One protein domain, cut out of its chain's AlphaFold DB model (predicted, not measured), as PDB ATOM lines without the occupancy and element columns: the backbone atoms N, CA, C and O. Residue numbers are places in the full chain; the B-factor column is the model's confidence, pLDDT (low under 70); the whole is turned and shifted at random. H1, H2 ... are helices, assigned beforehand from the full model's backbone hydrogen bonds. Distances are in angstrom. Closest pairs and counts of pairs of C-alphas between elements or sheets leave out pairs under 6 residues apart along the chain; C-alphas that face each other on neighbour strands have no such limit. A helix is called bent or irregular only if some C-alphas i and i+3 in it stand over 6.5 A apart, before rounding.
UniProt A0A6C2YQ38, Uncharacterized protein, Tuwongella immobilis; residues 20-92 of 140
ATOM      1  N   GLU A  20      65.329  36.489  82.651       94.25
ATOM      2  CA  GLU A  20      65.026  37.909  82.858       94.25
ATOM      3  C   GLU A  20      65.422  38.774  81.652       94.25
ATOM      4  O   GLU A  20      64.628  39.598  81.197       94.25
ATOM      5  N   ILE A  21      66.614  38.552  81.083       94.94
ATOM      6  CA  ILE A  21      67.052  39.244  79.859       94.94
ATOM      7  C   ILE A  21      66.102  38.919  78.701       94.94
ATOM      8  O   ILE A  21      65.736  39.813  77.936       94.94
ATOM      9  N   LEU A  22      65.665  37.661  78.582       95.50
ATOM     10  CA  LEU A  22      64.690  37.254  77.572       95.50
ATOM     11  C   LEU A  22      63.349  37.986  77.747       95.50
ATOM     12  O   LEU A  22      62.824  38.537  76.780       95.50
ATOM     13  N   ASN A  23      62.827  38.064  78.971       95.88
ATOM     14  CA  ASN A  23      61.570  38.758  79.261       95.88
ATOM     15  C   ASN A  23      61.653  40.252  78.923       95.88
ATOM     16  O   ASN A  23      60.792  40.777  78.214       95.88
ATOM     17  N   ARG A  24      62.730  40.925  79.346       96.00
ATOM     18  CA  ARG A  24      62.973  42.334  78.995       96.00
ATOM     19  C   ARG A  24      63.136  42.529  77.485       96.00
ATOM     20  O   ARG A  24      62.682  43.531  76.941       96.00
ATOM     21  N   THR A  25      63.717  41.555  76.781       95.56
ATOM     22  CA  THR A  25      63.822  41.579  75.310       95.56
ATOM     23  C   THR A  25      62.451  41.600  74.653       95.56
ATOM     24  O   THR A  25      62.205  42.429  73.781       95.56
ATOM     25  N   VAL A  26      61.538  40.727  75.086       95.69
ATOM     26  CA  VAL A  26      60.161  40.690  74.569       95.69
ATOM     27  C   VAL A  26      59.431  42.008  74.841       95.69
ATOM     28  O   VAL A  26      58.682  42.469  73.982       95.69
ATOM     29  N   GLN A  27      59.676  42.631  75.996       95.56
ATOM     30  CA  GLN A  27      59.066  43.906  76.372       95.56
ATOM     31  C   GLN A  27      59.579  45.087  75.533       95.56
ATOM     32  O   GLN A  27      58.780  45.891  75.060       95.56
ATOM     33  N   TYR A  28      60.896  45.221  75.371       95.56
ATOM     34  CA  TYR A  28      61.494  46.422  74.779       95.56
ATOM     35  C   TYR A  28      61.607  46.371  73.264       95.56
ATOM     36  O   TYR A  28      61.546  47.414  72.614       95.56
ATOM     37  N   LEU A  29      61.785  45.184  72.685       94.06
ATOM     38  CA  LEU A  29      62.122  45.088  71.274       94.06
ATOM     39  C   LEU A  29      61.077  45.697  70.323       94.06
ATOM     40  O   LEU A  29      61.494  46.363  69.382       94.06
ATOM     41  N   PRO A  30      59.755  45.571  70.558       94.69
ATOM     42  CA  PRO A  30      58.761  46.231  69.710       94.69
ATOM     43  C   PRO A  30      58.854  47.763  69.673       94.69
ATOM     44  O   PRO A  30      58.277  48.381  68.782       94.69
ATOM     45  N   ALA A  31      59.527  48.378  70.648       92.38
ATOM     46  CA  ALA A  31      59.671  49.825  70.772       92.38
ATOM     47  C   ALA A  31      61.015  50.354  70.238       92.38
ATOM     48  O   ALA A  31      61.235  51.564  70.249       92.38
ATOM     49  N   VAL A  32      61.922  49.483  69.780       90.81
ATOM     50  CA  VAL A  32      63.242  49.889  69.277       90.81
ATOM     51  C   VAL A  32      63.486  49.376  67.866       90.81
ATOM     52  O   VAL A  32      63.074  48.280  67.500       90.81
ATOM     53  N   LEU A  33      64.197  50.177  67.072       78.75
ATOM     54  CA  LEU A  33      64.508  49.852  65.678       78.75
ATOM     55  C   LEU A  33      65.827  49.075  65.529       78.75
ATOM     56  O   LEU A  33      66.004  48.328  64.570       78.75
ATOM     57  N   TYR A  34      66.754  49.239  66.479       87.06
ATOM     58  CA  TYR A  34      68.120  48.725  66.384       87.06
ATOM     59  C   TYR A  34      68.471  47.818  67.567       87.06
ATOM     60  O   TYR A  34      68.126  48.101  68.719       87.06
ATOM     61  N   LEU A  35      69.218  46.742  67.295       88.25
ATOM     62  CA  LEU A  35      69.694  45.816  68.331       88.25
ATOM     63  C   LEU A  35      70.672  46.486  69.299       88.25
ATOM     64  O   LEU A  35      70.750  46.102  70.458       88.25
ATOM     65  N   GLU A  36      71.395  47.507  68.850       90.75
ATOM     66  CA  GLU A  36      72.281  48.324  69.674       90.75
ATOM     67  C   GLU A  36      71.506  49.073  70.765       90.75
ATOM     68  O   GLU A  36      71.946  49.113  71.914       90.75
ATOM     69  N   THR A  37      70.325  49.606  70.438       94.44
ATOM     70  CA  THR A  37      69.438  50.238  71.422       94.44
ATOM     71  C   THR A  37      68.959  49.211  72.440       94.44
ATOM     72  O   THR A  37      69.025  49.461  73.643       94.44
ATOM     73  N   LEU A  38      68.544  48.027  71.976       94.00
ATOM     74  CA  LEU A  38      68.167  46.929  72.865       94.00
ATOM     75  C   LEU A  38      69.335  46.521  73.782       94.00
ATOM     76  O   LEU A  38      69.130  46.303  74.970       94.00
ATOM     77  N   ALA A  39      70.560  46.451  73.257       92.44
ATOM     78  CA  ALA A  39      71.763  46.132  74.024       92.44
ATOM     79  C   ALA A  39      72.027  47.143  75.140       92.44
ATOM     80  O   ALA A  39      72.287  46.739  76.273       92.44
ATOM     81  N   GLY A  40      71.862  48.436  74.847       93.19
ATOM     82  CA  GLY A  40      71.907  49.495  75.854       93.19
ATOM     83  C   GLY A  40      70.837  49.330  76.938       93.19
ATOM     84  O   GLY A  40      71.168  49.375  78.119       93.19
ATOM     85  N   LEU A  41      69.580  49.070  76.554       93.38
ATOM     86  CA  LEU A  41      68.455  48.885  77.490       93.38
ATOM     87  C   LEU A  41      68.594  47.646  78.383       93.38
ATOM     88  O   LEU A  41      68.103  47.627  79.508       93.38
ATOM     89  N   LEU A  42      69.230  46.594  77.870       92.69
ATOM     90  CA  LEU A  42      69.480  45.357  78.607       92.69
ATOM     91  C   LEU A  42      70.795  45.389  79.392       92.69
ATOM     92  O   LEU A  42      71.086  44.427  80.096       92.69
ATOM     93  N   GLU A  43      71.586  46.458  79.255       92.69
ATOM     94  CA  GLU A  43      72.928  46.587  79.831       92.69
ATOM     95  C   GLU A  43      73.867  45.430  79.429       92.69
ATOM     96  O   GLU A  43      74.703  44.958  80.201       92.69
ATOM     97  N   VAL A  44      73.734  44.960  78.186       91.56
ATOM     98  CA  VAL A  44      74.535  43.868  77.621       91.56
ATOM     99  C   VAL A  44      75.428  44.417  76.519       91.56
ATOM    100  O   VAL A  44      74.986  45.170  75.657       91.56
ATOM    101  N   ASP A  45      76.692  43.992  76.493       91.00
ATOM    102  CA  ASP A  45      77.585  44.352  75.395       91.00
ATOM    103  C   ASP A  45      77.058  43.839  74.043       91.00
ATOM    104  O   ASP A  45      76.644  42.680  73.897       91.00
ATOM    105  N   ARG A  46      77.155  44.690  73.020       88.62
ATOM    106  CA  ARG A  46      76.701  44.399  71.656       88.62
ATOM    107  C   ARG A  46      77.232  43.056  71.151       88.62
ATOM    108  O   ARG A  46      76.472  42.247  70.619       88.62
ATOM    109  N   THR A  47      78.523  42.775  71.330       91.31
ATOM    110  CA  THR A  47      79.141  41.537  70.827       91.31
ATOM    111  C   THR A  47      78.581  40.290  71.511       91.31
ATOM    112  O   THR A  47      78.449  39.236  70.879       91.31
ATOM    113  N   THR A  48      78.193  40.410  72.783       92.56
ATOM    114  CA  THR A  48      77.557  39.336  73.552       92.56
ATOM    115  C   THR A  48      76.172  39.019  72.990       92.56
ATOM    116  O   THR A  48      75.867  37.852  72.735       92.56
ATOM    117  N   MET A  49      75.383  40.045  72.669       91.94
ATOM    118  CA  MET A  49      74.069  39.881  72.045       91.94
ATOM    119  C   MET A  49      74.146  39.194  70.675       91.94
ATOM    120  O   MET A  49      73.431  38.221  70.421       91.94
ATOM    121  N   PHE A  50      75.065  39.627  69.805       92.81
ATOM    122  CA  PHE A  50      75.269  38.974  68.505       92.81
ATOM    123  C   PHE A  50      75.723  37.518  68.650       92.81
ATOM    124  O   PHE A  50      75.311  36.652  67.874       92.81
ATOM    125  N   ARG A  51      76.542  37.212  69.663       94.56
ATOM    126  CA  ARG A  51      76.958  35.836  69.959       94.56
ATOM    127  C   ARG A  51      75.767  34.958  70.345       94.56
ATOM    128  O   ARG A  51      75.677  33.833  69.851       94.56
ATOM    129  N   TRP A  52      74.861  35.454  71.186       95.75
ATOM    130  CA  TRP A  52      73.631  34.747  71.561       95.75
ATOM    131  C   TRP A  52      72.716  34.520  70.356       95.75
ATOM    132  O   TRP A  52      72.292  33.390  70.119       95.75
ATOM    133  N   MET A  53      72.519  35.550  69.527       96.12
ATOM    134  CA  MET A  53      71.766  35.447  68.272       96.12
ATOM    135  C   MET A  53      72.340  34.390  67.329       96.12
ATOM    136  O   MET A  53      71.597  33.599  66.749       96.12
ATOM    137  N   ARG A  54      73.670  34.327  67.194       97.19
ATOM    138  CA  ARG A  54      74.336  33.325  66.355       97.19
ATOM    139  C   ARG A  54      74.085  31.901  66.852       97.19
ATOM    140  O   ARG A  54      73.878  31.010  66.031       97.19
ATOM    141  N   ARG A  55      74.091  31.683  68.173       97.50
ATOM    142  CA  ARG A  55      73.763  30.380  68.775       97.50
ATOM    143  C   ARG A  55      72.318  29.982  68.489       97.50
ATOM    144  O   ARG A  55      72.096  28.911  67.929       97.50
ATOM    145  N   GLY A  56      71.368  30.876  68.766       97.94
ATOM    146  CA  GLY A  56      69.950  30.633  68.509       97.94
ATOM    147  C   GLY A  56      69.648  30.365  67.035       97.94
ATOM    148  O   GLY A  56      68.965  29.397  66.714       97.94
ATOM    149  N   ARG A  57      70.243  31.143  66.119       98.38
ATOM    150  CA  ARG A  57      70.131  30.914  64.669       98.38
ATOM    151  C   ARG A  57      70.660  29.541  64.261       98.38
ATOM    152  O   ARG A  57      70.007  28.856  63.483       98.38
ATOM    153  N   LYS A  58      71.831  29.136  64.769       98.12
ATOM    154  CA  LYS A  58      72.425  27.825  64.461       98.12
ATOM    155  C   LYS A  58      71.514  26.688  64.917       98.12
ATOM    156  O   LYS A  58      71.331  25.726  64.173       98.12
ATOM    157  N   GLU A  59      70.933  26.808  66.106       98.12
ATOM    158  CA  GLU A  59      69.999  25.810  66.620       98.12
ATOM    159  C   GLU A  59      68.690  25.783  65.819       98.12
ATOM    160  O   GLU A  59      68.240  24.706  65.435       98.12
ATOM    161  N   ALA A  60      68.139  26.946  65.454       98.06
ATOM    162  CA  ALA A  60      66.963  27.034  64.586       98.06
ATOM    163  C   ALA A  60      67.206  26.360  63.224       98.06
ATOM    164  O   ALA A  60      66.375  25.579  62.765       98.06
ATOM    165  N   SER A  61      68.368  26.602  62.603       97.69
ATOM    166  CA  SER A  61      68.757  25.953  61.344       97.69
ATOM    167  C   SER A  61      68.927  24.440  61.488       97.69
ATOM    168  O   SER A  61      68.554  23.686  60.595       97.69
ATOM    169  N   ARG A  62      69.465  23.967  62.617       97.12
ATOM    170  CA  ARG A  62      69.577  22.528  62.890       97.12
ATOM    171  C   ARG A  62      68.199  21.867  62.969       97.12
ATOM    172  O   ARG A  62      68.028  20.771  62.442       97.12
ATOM    173  N   LEU A  63      67.236  22.522  63.619       97.31
ATOM    174  CA  LEU A  63      65.866  22.023  63.756       97.31
ATOM    175  C   LEU A  63      65.106  22.046  62.423       97.31
ATOM    176  O   LEU A  63      64.363  21.116  62.140       97.31
ATOM    177  N   SER A  64      65.332  23.047  61.565       96.25
ATOM    178  CA  SER A  64      64.661  23.106  60.257       96.25
ATOM    179  C   SER A  64      65.084  21.997  59.290       96.25
ATOM    180  O   SER A  64      64.325  21.656  58.393       96.25
ATOM    181  N   LEU A  65      66.284  21.431  59.458       96.62
ATOM    182  CA  LEU A  65      66.787  20.339  58.614       96.62
ATOM    183  C   LEU A  65      66.221  18.963  59.001       96.62
ATOM    184  O   LEU A  65      66.342  18.016  58.230       96.62
ATOM    185  N   ASN A  66      65.633  18.825  60.192       94.62
ATOM    186  CA  ASN A  66      65.090  17.560  60.673       94.62
ATOM    187  C   ASN A  66      63.859  17.803  61.555       94.62
ATOM    188  O   ASN A  66      63.986  18.165  62.722       94.62
ATOM    189  N   SER A  67      62.675  17.505  61.021       90.00
ATOM    190  CA  SER A  67      61.386  17.704  61.699       90.00
ATOM    191  C   SER A  67      61.209  16.903  62.995       90.00
ATOM    192  O   SER A  67      60.371  17.262  63.818       90.00
ATOM    193  N   LYS A  68      61.993  15.838  63.210       95.06
ATOM    194  CA  LYS A  68      61.974  15.037  64.448       95.06
ATOM    195  C   LYS A  68      62.979  15.527  65.494       95.06
ATOM    196  O   LYS A  68      62.972  15.039  66.626       95.06
ATOM    197  N   ALA A  69      63.872  16.451  65.141       94.50
ATOM    198  CA  ALA A  69      64.866  16.962  66.069       94.50
ATOM    199  C   ALA A  69      64.211  17.834  67.152       94.50
ATOM    200  O   ALA A  69      63.385  18.695  66.867       94.50
ATOM    201  N   LYS A  70      64.627  17.642  68.407       96.12
ATOM    202  CA  LYS A  70      64.239  18.498  69.537       96.12
ATOM    203  C   LYS A  70      65.344  19.510  69.848       96.12
ATOM    204  O   LYS A  70      66.512  19.177  69.609       96.12
ATOM    205  N   PRO A  71      65.021  20.708  70.369       95.81
ATOM    206  CA  PRO A  71      66.027  21.662  70.825       95.81
ATOM    207  C   PRO A  71      66.964  21.037  71.862       95.81
ATOM    208  O   PRO A  71      66.521  20.296  72.740       95.81
ATOM    209  N   LYS A  72      68.260  21.336  71.770       95.62
ATOM    210  CA  LYS A  72      69.224  20.995  72.818       95.62
ATOM    211  C   LYS A  72      68.952  21.861  74.039       95.62
ATOM    212  O   LYS A  72      68.817  23.075  73.904       95.62
ATOM    213  N   GLU A  73      68.977  21.266  75.227       94.50
ATOM    214  CA  GLU A  73      68.708  22.004  76.466       94.50
ATOM    215  C   GLU A  73      69.677  23.183  76.657       94.50
ATOM    216  O   GLU A  73      69.267  24.297  76.965       94.50
ATOM    217  N   SER A  74      70.959  22.987  76.326       93.75
ATOM    218  CA  SER A  74      71.987  24.035  76.391       93.75
ATOM    219  C   SER A  74      71.807  25.179  75.383       93.75
ATOM    220  O   SER A  74      72.457  26.217  75.522       93.75
ATOM    221  N   GLU A  75      70.974  24.989  74.357       96.06
ATOM    222  CA  GLU A  75      70.688  25.984  73.318       96.06
ATOM    223  C   GLU A  75      69.281  26.589  73.434       96.06
ATOM    224  O   GLU A  75      68.999  27.575  72.755       96.06
ATOM    225  N   ARG A  76      68.421  26.051  74.312       95.88
ATOM    226  CA  ARG A  76      67.005  26.428  74.438       95.88
ATOM    227  C   ARG A  76      66.811  27.936  74.618       95.88
ATOM    228  O   ARG A  76      66.141  28.558  73.801       95.88
ATOM    229  N   LEU A  77      67.468  28.543  75.610       95.75
ATOM    230  CA  LEU A  77      67.343  29.988  75.858       95.75
ATOM    231  C   LEU A  77      67.838  30.837  74.680       95.75
ATOM    232  O   LEU A  77      67.247  31.864  74.365       95.75
ATOM    233  N   TYR A  78      68.906  30.418  73.996       97.38
ATOM    234  CA  TYR A  78      69.422  31.154  72.837       97.38
ATOM    235  C   TYR A  78      68.472  31.064  71.645       97.38
ATOM    236  O   TYR A  78      68.302  32.045  70.921       97.38
ATOM    237  N   LEU A  79      67.852  29.900  71.446       97.88
ATOM    238  CA  LEU A  79      66.815  29.693  70.445       97.88
ATOM    239  C   LEU A  79      65.598  30.585  70.730       97.88
ATOM    240  O   LEU A  79      65.142  31.298  69.838       97.88
ATOM    241  N   GLU A  80      65.121  30.600  71.974       97.62
ATOM    242  CA  GLU A  80      64.020  31.465  72.412       97.62
ATOM    243  C   GLU A  80      64.354  32.946  72.224       97.62
ATOM    244  O   GLU A  80      63.554  33.680  71.653       97.62
ATOM    245  N   PHE A  81      65.558  33.378  72.602       97.00
ATOM    246  CA  PHE A  81      66.031  34.747  72.393       97.00
ATOM    247  C   PHE A  81      66.080  35.134  70.913       97.00
ATOM    248  O   PHE A  81      65.632  36.216  70.535       97.00
ATOM    249  N   TYR A  82      66.554  34.234  70.050       97.62
ATOM    250  CA  TYR A  82      66.548  34.448  68.605       97.62
ATOM    251  C   TYR A  82      65.130  34.624  68.047       97.62
ATOM    252  O   TYR A  82      64.878  35.540  67.259       97.62
ATOM    253  N   HIS A  83      64.185  33.786  68.476       97.75
ATOM    254  CA  HIS A  83      62.787  33.913  68.071       97.75
ATOM    255  C   HIS A  83      62.115  35.156  68.652       97.75
ATOM    256  O   HIS A  83      61.386  35.831  67.924       97.75
ATOM    257  N   ALA A  84      62.389  35.492  69.914       96.44
ATOM    258  CA  ALA A  84      61.926  36.716  70.551       96.44
ATOM    259  C   ALA A  84      62.407  37.941  69.774       96.44
ATOM    260  O   ALA A  84      61.606  38.838  69.519       96.44
ATOM    261  N   ILE A  85      63.661  37.932  69.302       95.62
ATOM    262  CA  ILE A  85      64.176  39.026  68.488       95.62
ATOM    263  C   ILE A  85      63.418  39.162  67.167       95.62
ATOM    264  O   ILE A  85      62.903  40.230  66.841       95.62
ATOM    265  N   LYS A  86      63.282  38.065  66.418       95.12
ATOM    266  CA  LYS A  86      62.541  38.091  65.148       95.12
ATOM    267  C   LYS A  86      61.091  38.540  65.331       95.12
ATOM    268  O   LYS A  86      60.591  39.331  64.538       95.12
ATOM    269  N   LYS A  87      60.424  38.031  66.368       95.69
ATOM    270  CA  LYS A  87      59.031  38.364  66.672       95.69
ATOM    271  C   LYS A  87      58.887  39.826  67.088       95.69
ATOM    272  O   LYS A  87      57.996  40.498  66.588       95.69
ATOM    273  N   GLY A  88      59.748  40.319  67.976       95.38
ATOM    274  CA  GLY A  88      59.680  41.698  68.456       95.38
ATOM    275  C   GLY A  88      59.906  42.719  67.341       95.38
ATOM    276  O   GLY A  88      59.146  43.678  67.268       95.38
ATOM    277  N   LEU A  89      60.850  42.471  66.424       94.12
ATOM    278  CA  LEU A  89      61.048  43.326  65.244       94.12
ATOM    279  C   LEU A  89      59.805  43.356  64.344       94.12
ATOM    280  O   LEU A  89      59.346  44.435  63.983       94.12
ATOM    281  N   ALA A  90      59.200  42.198  64.061       95.12
ATOM    282  CA  ALA A  90      57.970  42.129  63.268       95.12
ATOM    283  C   ALA A  90      56.790  42.861  63.941       95.12
ATOM    284  O   ALA A  90      55.986  43.506  63.269       95.12
ATOM    285  N   ILE A  91      56.685  42.793  65.274       95.88
ATOM    286  CA  ILE A  91      55.683  43.559  66.030       95.88
ATOM    287  C   ILE A  91      55.981  45.061  65.947       95.88
ATOM    288  O   ILE A  91      55.055  45.844  65.761       95.88
ATOM    289  N   GLY A  92      57.246  45.474  66.055       94.44
ATOM    290  CA  GLY A  92      57.643  46.876  65.902       94.44
ATOM    291  C   GLY A  92      57.281  47.437  64.524       94.44
ATOM    292  O   GLY A  92      56.683  48.510  64.431       94.44
TER     293      GLY A  92
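What this domain is: This is residues 20 to 92 of the 140 residues of an uncharacterized protein of Tuwongella immobilis (UniProt A0A6C2YQ38). Two long helices, H3 and H4, cross as an X, H1 lies alongside the later part of H4, and short H2 closes the ring of contacts between H1 and the first residues of H3. Residues 64 to 69, from the end of H3 into its link to H4, stick out at the far end from H2. The printed part has 73 residues with four named helices, H1, H2, H3 and H4 in that order, and no named strand; its class is all helix. It is compact, with a radius of gyration of the C-alphas of 12.5 A, and elongated in outline, spanning 36 by 23 by 18 A.

Where its parts are: H1 is residues 20 to 31 and begins at C-alpha 20, (65.026, 37.909, 82.858). It measures 17.8 A and is irregular: C-alphas 27 and 30 are 7.1 A apart. H2, residues 35 to 41, measures 9.7 A. H3, residues 46 to 64, measures 27.0 A and begins at C-alpha 46, (76.701, 44.399, 71.656). H4, residues 73 to 92, measures 29.2 A and ends at C-alpha 92, (57.643, 46.876, 65.902). It is irregular too: C-alphas 74 and 77 are 7.6 A apart.

How they stand to each other: H1 touches H2 with residues 25 to 29 alone, at a steep tilt of 62 degrees, opposite ways; their closest C-alphas, of Leu 29 and Leu 38, are 6.5 A apart. H1 also touches H4, at a shallow tilt of 18 degrees, the same way; their closest C-alphas, of Pro 30 and Gly 92, are 4.0 A apart. H2 touches residues 46 to 49 alone of H3, at a steep tilt of 57 degrees, opposite ways; the closest C-alphas, of Ala 39 and Arg 46, are 5.7 A apart. H3 and H4 touch, about perpendicular at 77 degrees, with residues 52 to 60 of H3 and 75 to 83 of H4 alone. Their closest C-alphas, of Gly 56 and Leu 79, are 3.8 A apart. The helix packing is mostly crossed, with 1 of the 4 touching pairs at a shallow tilt. H1 and H3 are apart, and so are H2 and H4. In H2 and H3 every O i to N i+4 pair is within hydrogen-bond range; in H1 6 of 8 are, and in H4 14 of 16.

The domain as a whole: The two C-alphas farthest apart, those of Gly 40 and Lys 68, are 37.6 A apart. The printed part has no cut. The links from H1 to H2 and from H2 to H3 are tight, and the link of 8 residues from H3 to H4 is short. The mean pLDDT of the printed part is 94.6, and no printed residue is under 70.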